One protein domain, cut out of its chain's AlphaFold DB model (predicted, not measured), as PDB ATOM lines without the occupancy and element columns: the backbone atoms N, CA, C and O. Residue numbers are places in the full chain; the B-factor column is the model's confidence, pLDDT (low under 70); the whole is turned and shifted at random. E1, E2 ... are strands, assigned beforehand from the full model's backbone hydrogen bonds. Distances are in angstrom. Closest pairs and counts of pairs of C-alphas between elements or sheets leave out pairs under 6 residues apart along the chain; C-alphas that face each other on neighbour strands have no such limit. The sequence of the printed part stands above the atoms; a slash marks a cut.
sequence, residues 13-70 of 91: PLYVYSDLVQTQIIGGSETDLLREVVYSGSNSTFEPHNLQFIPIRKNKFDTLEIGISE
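AT A GLANCE: This is residues 13 to 70 of the 91 residues of an uncharacterized protein of Pocillopora damicornis (UniProt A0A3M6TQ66). A small three-strand slab, E4, E1 and E5 side by side, has a short hairpin, E2 and E3, near the end where E1 finishes and E4 starts, and a wide loop, residues 40 to 65, swings from the far end of E4 round to E5. The printed part has 58 residues with no named helix and five named strands, E1 to E5 in chain order. The slab, order E4 - E1 - E5, is antiparallel, as is the hairpin; the class is all strand, though under half of the residues, 24 of 58, are in named strands. The whole is only just loose, close to compact, with a radius of gyration of the C-alphas of 12.6 A and spans of 36 by 27 by 21 A.

IN THESE COORDINATES: Find C-alpha 13 at (53.666, 9.769, -47.552); from there E1, residues 13 to 18, runs 16.9 A. E4, residues 33 to 39, spans 16.4 A from (41.100, 13.730, -47.466). E5, residues 66 to 70, covers 13.7 A and ends at (51.294, 11.234, -54.011). E2 is residues 24 to 26 and E3 residues 29 to 31.

HOW THE PARTS SIT: Look first at E1, the inner strand. It is antiparallel to E4 at 149 degrees, with N 14 and O 37 2.8 A apart, within hydrogen-bond range. On E5, antiparallel to E1 at 154 degrees, O 69 is 2.8 A from N 15. In the hairpin of E2 and E3, N 24 and O 31 are 2.9 A apart. E3 runs on into E4 across one residue, at 89 degrees. E2 and E3 are both apart from E5.

THE WHOLE: The farthest C-alphas, of Ser 42 and Asn 59, are 36.8 A apart. The printed part has no cut. The link from E4 to E5 is long, 26 residues. Confidence is under 70 at residues 24 to 29, 41 to 49 and 51 to 53.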
ATOM      1  N   PRO A  13      55.081   9.577 -47.826       85.31
ATOM      2  CA  PRO A  13      53.666   9.769 -47.552       85.31
ATOM      3  C   PRO A  13      52.819   9.620 -48.821       85.31
ATOM      4  O   PRO A  13      53.202  10.080 -49.894       85.31
ATOM      5  N   LEU A  14      51.649   9.007 -48.667       85.62
ATOM      6  CA  LEU A  14      50.568   8.962 -49.644       85.62
ATOM      7  C   LEU A  14      49.318   9.579 -49.028       85.62
ATOM      8  O   LEU A  14      49.053   9.425 -47.832       85.62
ATOM      9  N   TYR A  15      48.519  10.226 -49.857       86.12
ATOM     10  CA  TYR A  15      47.230  10.766 -49.466       86.12
ATOM     11  C   TYR A  15      46.103   9.854 -49.938       86.12
ATOM     12  O   TYR A  15      46.060   9.439 -51.095       86.12
ATOM     13  N   VAL A  16      45.186   9.540 -49.023       83.56
ATOM     14  CA  VAL A  16      44.009   8.704 -49.271       83.56
ATOM     15  C   VAL A  16      42.761   9.569 -49.158       83.56
ATOM     16  O   VAL A  16      42.584  10.275 -48.163       83.56
ATOM     17  N   TYR A  17      41.880   9.490 -50.151       85.12
ATOM     18  CA  TYR A  17      40.678  10.316 -50.280       85.12
ATOM     19  C   TYR A  17      39.436   9.464 -50.482       85.12
ATOM     20  O   TYR A  17      39.532   8.362 -51.018       85.12
ATOM     21  N   SER A  18      38.272   9.995 -50.104       82.38
ATOM     22  CA  SER A  18      36.980   9.383 -50.421       82.38
ATOM     23  C   SER A  18      35.913  10.423 -50.721       82.38
ATOM     24  O   SER A  18      35.787  11.399 -49.995       82.38
ATOM     25  N   ASP A  19      35.060  10.153 -51.708       82.06
ATOM     26  CA  ASP A  19      33.924  11.012 -52.078       82.06
ATOM     27  C   ASP A  19      32.823  11.134 -50.994       82.06
ATOM     28  O   ASP A  19      31.838  11.869 -51.157       82.06
ATOM     29  N   LEU A  20      32.948  10.384 -49.892       79.81
ATOM     30  CA  LEU A  20      31.979  10.340 -48.794       79.81
ATOM     31  C   LEU A  20      32.346  11.242 -47.617       79.81
ATOM     32  O   LEU A  20      31.492  11.517 -46.768       79.81
ATOM     33  N   VAL A  21      33.594  11.691 -47.545       76.31
ATOM     34  CA  VAL A  21      34.120  12.432 -46.400       76.31
ATOM     35  C   VAL A  21      33.756  13.908 -46.494       76.31
ATOM     36  O   VAL A  21      33.668  14.489 -47.574       76.31
ATOM     37  N   GLN A  22      33.511  14.540 -45.347       75.75
ATOM     38  CA  GLN A  22      33.388  15.990 -45.302       75.75
ATOM     39  C   GLN A  22      34.722  16.656 -45.679       75.75
ATOM     40  O   GLN A  22      35.749  16.383 -45.061       75.75
ATOM     41  N   THR A  23      34.678  17.559 -46.661       72.19
ATOM     42  CA  THR A  23      35.836  18.323 -47.137       72.19
ATOM     43  C   THR A  23      36.581  18.973 -45.979       72.19
ATOM     44  O   THR A  23      35.979  19.635 -45.129       72.19
ATOM     45  N   GLN A  24      37.903  18.836 -45.996       69.75
ATOM     46  CA  GLN A  24      38.818  19.572 -45.135       69.75
ATOM     47  C   GLN A  24      39.689  20.500 -45.980       69.75
ATOM     48  O   GLN A  24      39.980  20.225 -47.146       69.75
ATOM     49  N   ILE A  25      40.105  21.622 -45.389       69.00
ATOM     50  CA  ILE A  25      41.035  22.551 -46.033       69.00
ATOM     51  C   ILE A  25      42.451  22.100 -45.693       69.00
ATOM     52  O   ILE A  25      42.877  22.198 -44.543       69.00
ATOM     53  N   ILE A  26      43.191  21.647 -46.701       66.06
ATOM     54  CA  ILE A  26      44.593  21.242 -46.563       66.06
ATOM     55  C   ILE A  26      45.407  22.065 -47.546       66.06
ATOM     56  O   ILE A  26      45.162  22.040 -48.750       66.06
ATOM     57  N   GLY A  27      46.337  22.873 -47.031       63.41
ATOM     58  CA  GLY A  27      47.185  23.723 -47.874       63.41
ATOM     59  C   GLY A  27      46.415  24.718 -48.758       63.41
ATOM     60  O   GLY A  27      46.916  25.109 -49.805       63.41
ATOM     61  N   GLY A  28      45.197  25.116 -48.367       65.81
ATOM     62  CA  GLY A  28      44.355  26.051 -49.125       65.81
ATOM     63  C   GLY A  28      43.485  25.416 -50.212       65.81
ATOM     64  O   GLY A  28      42.747  26.142 -50.873       65.81
ATOM     65  N   SER A  29      43.531  24.090 -50.378       60.06
ATOM     66  CA  SER A  29      42.607  23.353 -51.245       60.06
ATOM     67  C   SER A  29      41.568  22.607 -50.413       60.06
ATOM     68  O   SER A  29      41.890  21.977 -49.405       60.06
ATOM     69  N   GLU A  30      40.316  22.697 -50.847       70.44
ATOM     70  CA  GLU A  30      39.214  21.885 -50.345       70.44
ATOM     71  C   GLU A  30      39.356  20.461 -50.895       70.44
ATOM     72  O   GLU A  30      39.313  20.254 -52.107       70.44
ATOM     73  N   THR A  31      39.571  19.480 -50.015       70.31
ATOM     74  CA  THR A  31      39.698  18.079 -50.416       70.31
ATOM     75  C   THR A  31      39.031  17.126 -49.427       70.31
ATOM     76  O   THR A  31      39.027  17.359 -48.216       70.31
ATOM     77  N   ASP A  32      38.466  16.031 -49.933       72.94
ATOM     78  CA  ASP A  32      37.846  14.979 -49.124       72.94
ATOM     79  C   ASP A  32      38.914  13.993 -48.591       72.94
ATOM     80  O   ASP A  32      38.817  12.773 -48.754       72.94
ATOM     81  N   LEU A  33      39.990  14.531 -47.993       74.50
ATOM     82  CA  LEU A  33      41.100  13.730 -47.466       74.50
ATOM     83  C   LEU A  33      40.624  12.883 -46.281       74.50
ATOM     84  O   LEU A  33      40.170  13.409 -45.263       74.50
ATOM     85  N   LEU A  34      40.812  11.568 -46.395       78.44
ATOM     86  CA  LEU A  34      40.678  10.624 -45.290       78.44
ATOM     87  C   LEU A  34      41.911  10.686 -44.387       78.44
ATOM     88  O   LEU A  34      41.787  10.827 -43.172       78.44
ATOM     89  N   ARG A  35      43.108  10.518 -44.968       79.69
ATOM     90  CA  ARG A  35      44.353  10.362 -44.203       79.69
ATOM     91  C   ARG A  35      45.614  10.493 -45.062       79.69
ATOM     92  O   ARG A  35      45.618  10.115 -46.228       79.69
ATOM     93  N   GLU A  36      46.700  10.917 -44.420       82.31
ATOM     94  CA  GLU A  36      48.078  10.694 -44.869       82.31
ATOM     95  C   GLU A  36      48.627   9.383 -44.280       82.31
ATOM     96  O   GLU A  36      48.610   9.180 -43.061       82.31
ATOM     97  N   VAL A  37      49.074   8.467 -45.139       80.69
ATOM     98  CA  VAL A  37      49.665   7.178 -44.747       80.69
ATOM     99  C   VAL A  37      51.111   7.105 -45.205       80.69
ATOM    100  O   VAL A  37      51.445   7.542 -46.299       80.69
ATOM    101  N   VAL A  38      51.977   6.523 -44.382       82.50
ATOM    102  CA  VAL A  38      53.377   6.320 -44.751       82.50
ATOM    103  C   VAL A  38      53.517   4.989 -45.485       82.50
ATOM    104  O   VAL A  38      53.249   3.927 -44.922       82.50
ATOM    105  N   TYR A  39      53.938   5.045 -46.743       79.94
ATOM    106  CA  TYR A  39      54.239   3.882 -47.564       79.94
ATOM    107  C   TYR A  39      55.722   3.538 -47.457       79.94
ATOM    108  O   TYR A  39      56.560   4.347 -47.839       79.94
ATOM    109  N   SER A  40      56.055   2.337 -46.977       75.19
ATOM    110  CA  SER A  40      57.445   1.879 -46.812       75.19
ATOM    111  C   SER A  40      57.846   0.721 -47.739       75.19
ATOM    112  O   SER A  40      58.975   0.241 -47.656       75.19
ATOM    113  N   GLY A  41      56.945   0.245 -48.611       67.94
ATOM    114  CA  GLY A  41      57.157  -0.865 -49.560       67.94
ATOM    115  C   GLY A  41      57.444  -2.246 -48.948       67.94
ATOM    116  O   GLY A  41      57.237  -3.260 -49.607       67.94
ATOM    117  N   SER A  42      57.884  -2.308 -47.691       66.69
ATOM    118  CA  SER A  42      58.092  -3.525 -46.902       66.69
ATOM    119  C   SER A  42      56.875  -3.893 -46.054       66.69
ATOM    120  O   SER A  42      56.643  -5.073 -45.797       66.69
ATOM    121  N   ASN A  43      56.077  -2.902 -45.652       61.97
ATOM    122  CA  ASN A  43      54.830  -3.109 -44.926       61.97
ATOM    123  C   ASN A  43      53.666  -3.146 -45.922       61.97
ATOM    124  O   ASN A  43      53.308  -2.126 -46.507       61.97
ATOM    125  N   SER A  44      53.073  -4.324 -46.108       59.66
ATOM    126  CA  SER A  44      51.902  -4.526 -46.973       59.66
ATOM    127  C   SER A  44      50.572  -4.219 -46.280       59.66
ATOM    128  O   SER A  44      49.525  -4.250 -46.916       59.66
ATOM    129  N   THR A  45      50.585  -3.966 -44.970       62.31
ATOM    130  CA  THR A  45      49.382  -3.745 -44.161       62.31
ATOM    131  C   THR A  45      49.591  -2.540 -43.256       62.31
ATOM    132  O   THR A  45      50.619  -2.430 -42.586       62.31
ATOM    133  N   PHE A  46      48.611  -1.639 -43.233       66.12
ATOM    134  CA  PHE A  46      48.570  -0.519 -42.303       66.12
ATOM    135  C   PHE A  46      47.392  -0.711 -41.348       66.12
ATOM    136  O   PHE A  46      46.238  -0.615 -41.760       66.12
ATOM    137  N   GLU A  47      47.682  -0.958 -40.070       69.06
ATOM    138  CA  GLU A  47      46.654  -1.009 -39.033       69.06
ATOM    139  C   GLU A  47      46.533   0.347 -38.316       69.06
ATOM    140  O   GLU A  47      47.515   0.863 -37.757       69.06
ATOM    141  N   PRO A  48      45.334   0.957 -38.305       63.50
ATOM    142  CA  PRO A  48      45.111   2.204 -37.597       63.50
ATOM    143  C   PRO A  48      45.210   1.984 -36.083       63.50
ATOM    144  O   PRO A  48      44.318   1.416 -35.468       63.50
ATOM    145  N   HIS A  49      46.267   2.512 -35.464       66.75
ATOM    146  CA  HIS A  49      46.436   2.448 -34.005       66.75
ATOM    147  C   HIS A  49      45.447   3.351 -33.253       66.75
ATOM    148  O   HIS A  49      45.086   3.071 -32.116       66.75
ATOM    149  N   ASN A  50      44.999   4.436 -33.893       70.38
ATOM    150  CA  ASN A  50      43.985   5.344 -33.366       70.38
ATOM    151  C   ASN A  50      42.873   5.486 -34.408       70.38
ATOM    152  O   ASN A  50      43.065   6.120 -35.454       70.38
ATOM    153  N   LEU A  51      41.721   4.873 -34.134       65.88
ATOM    154  CA  LEU A  51      40.524   5.052 -34.950       65.88
ATOM    155  C   LEU A  51      40.084   6.515 -34.853       65.88
ATOM    156  O   LEU A  51      39.753   7.014 -33.778       65.88
ATOM    157  N   GLN A  52      40.113   7.207 -35.988       66.31
ATOM    158  CA  GLN A  52      39.582   8.557 -36.120       66.31
ATOM    159  C   GLN A  52      38.237   8.455 -36.825       66.31
ATOM    160  O   GLN A  52      38.158   7.965 -37.950       66.31
ATOM    161  N   PHE A  53      37.182   8.907 -36.155       69.06
ATOM    162  CA  PHE A  53      35.864   9.013 -36.765       69.06
ATOM    163  C   PHE A  53      35.824  10.283 -37.600       69.06
ATOM    164  O   PHE A  53      35.831  11.390 -37.059       69.06
ATOM    165  N   ILE A  54      35.809  10.112 -38.917       73.75
ATOM    166  CA  ILE A  54      35.694  11.225 -39.849       73.75
ATOM    167  C   ILE A  54      34.209  11.409 -40.178       73.75
ATOM    168  O   ILE A  54      33.557  10.439 -40.575       73.75
ATOM    169  N   PRO A  55      33.647  12.619 -40.004       74.75
ATOM    170  CA  PRO A  55      32.272  12.890 -40.393       74.75
ATOM    171  C   PRO A  55      32.054  12.623 -41.884       74.75
ATOM    172  O   PRO A  55      32.783  13.129 -42.742       74.75
ATOM    173  N   ILE A  56      31.020  11.844 -42.189       78.81
ATOM    174  CA  ILE A  56      30.569  11.608 -43.559       78.81
ATOM    175  C   ILE A  56      29.636  12.739 -44.001       78.81
ATOM    176  O   ILE A  56      28.796  13.206 -43.232       78.81
ATOM    177  N   ARG A  57      29.754  13.176 -45.257       81.56
ATOM    178  CA  ARG A  57      28.860  14.186 -45.852       81.56
ATOM    179  C   ARG A  57      27.481  13.607 -46.179       81.56
ATOM    180  O   ARG A  57      26.492  14.339 -46.202       81.56
ATOM    181  N   LYS A  58      27.417  12.307 -46.487       78.69
ATOM    182  CA  LYS A  58      26.211  11.615 -46.962       78.69
ATOM    183  C   LYS A  58      25.735  10.613 -45.908       78.69
ATOM    184  O   LYS A  58      26.498   9.754 -45.489       78.69
ATOM    185  N   ASN A  59      24.455  10.667 -45.543       74.88
ATOM    186  CA  ASN A  59      23.858   9.742 -44.562       74.88
ATOM    187  C   ASN A  59      23.406   8.405 -45.181       74.88
ATOM    188  O   ASN A  59      22.978   7.503 -44.464       74.88
ATOM    189  N   LYS A  60      23.435   8.306 -46.515       76.62
ATOM    190  CA  LYS A  60      23.185   7.101 -47.312       76.62
ATOM    191  C   LYS A  60      24.088   7.159 -48.539       76.62
ATOM    192  O   LYS A  60      24.141   8.203 -49.189       76.62
ATOM    193  N   PHE A  61      24.778   6.070 -48.838       74.94
ATOM    194  CA  PHE A  61      25.615   5.938 -50.022       74.94
ATOM    195  C   PHE A  61      25.558   4.495 -50.517       74.94
ATOM    196  O   PHE A  61      25.510   3.571 -49.708       74.94
ATOM    197  N   ASP A  62      25.547   4.329 -51.838       77.69
ATOM    198  CA  ASP A  62      25.538   3.012 -52.487       77.69
ATOM    199  C   ASP A  62      26.944   2.617 -52.966       77.69
ATOM    200  O   ASP A  62      27.299   1.443 -52.968       77.69
ATOM    201  N   THR A  63      27.759   3.613 -53.329       77.06
ATOM    202  CA  THR A  63      29.123   3.448 -53.841       77.06
ATOM    203  C   THR A  63      30.078   4.304 -53.020       77.06
ATOM    204  O   THR A  63      29.743   5.434 -52.663       77.06
ATOM    205  N   LEU A  64      31.257   3.755 -52.742       76.62
ATOM    206  CA  LEU A  64      32.396   4.445 -52.152       76.62
ATOM    207  C   LEU A  64      33.517   4.481 -53.194       76.62
ATOM    208  O   LEU A  64      33.951   3.425 -53.657       76.62
ATOM    209  N   GLU A  65      33.985   5.675 -53.549       81.81
ATOM    210  CA  GLU A  65      35.187   5.843 -54.366       81.81
ATOM    211  C   GLU A  65      36.368   6.219 -53.468       81.81
ATOM    212  O   GLU A  65      36.236   7.077 -52.593       81.81
ATOM    213  N   ILE A  66      37.516   5.561 -53.668       82.81
ATOM    214  CA  ILE A  66      38.751   5.830 -52.927       82.81
ATOM    215  C   ILE A  66      39.856   6.189 -53.915       82.81
ATOM    216  O   ILE A  66      40.178   5.405 -54.807       82.81
ATOM    217  N   GLY A  67      40.452   7.363 -53.722       85.38
ATOM    218  CA  GLY A  67      41.621   7.821 -54.468       85.38
ATOM    219  C   GLY A  67      42.882   7.720 -53.617       85.38
ATOM    220  O   GLY A  67      42.848   8.032 -52.427       85.38
ATOM    221  N   ILE A  68      43.995   7.311 -54.228       85.62
ATOM    222  CA  ILE A  68      45.322   7.341 -53.603       85.62
ATOM    223  C   ILE A  68      46.234   8.185 -54.489       85.62
ATOM    224  O   ILE A  68      46.370   7.909 -55.685       85.62
ATOM    225  N   SER A  69      46.829   9.222 -53.908       87.56
ATOM    226  CA  SER A  69      47.744  10.116 -54.609       87.56
ATOM    227  C   SER A  69      49.045  10.296 -53.844       87.56
ATOM    228  O   SER A  69      49.111  10.169 -52.620       87.56
ATOM    229  N   GLU A  70      50.080  10.673 -54.576       88.75
ATOM    230  CA  GLU A  70      51.294  11.234 -54.011       88.75
ATOM    231  C   GLU A  70      51.003  12.630 -53.429       88.75
ATOM    232  O   GLU A  70      49.958  13.244 -53.688       88.75
TER     233      GLU A  70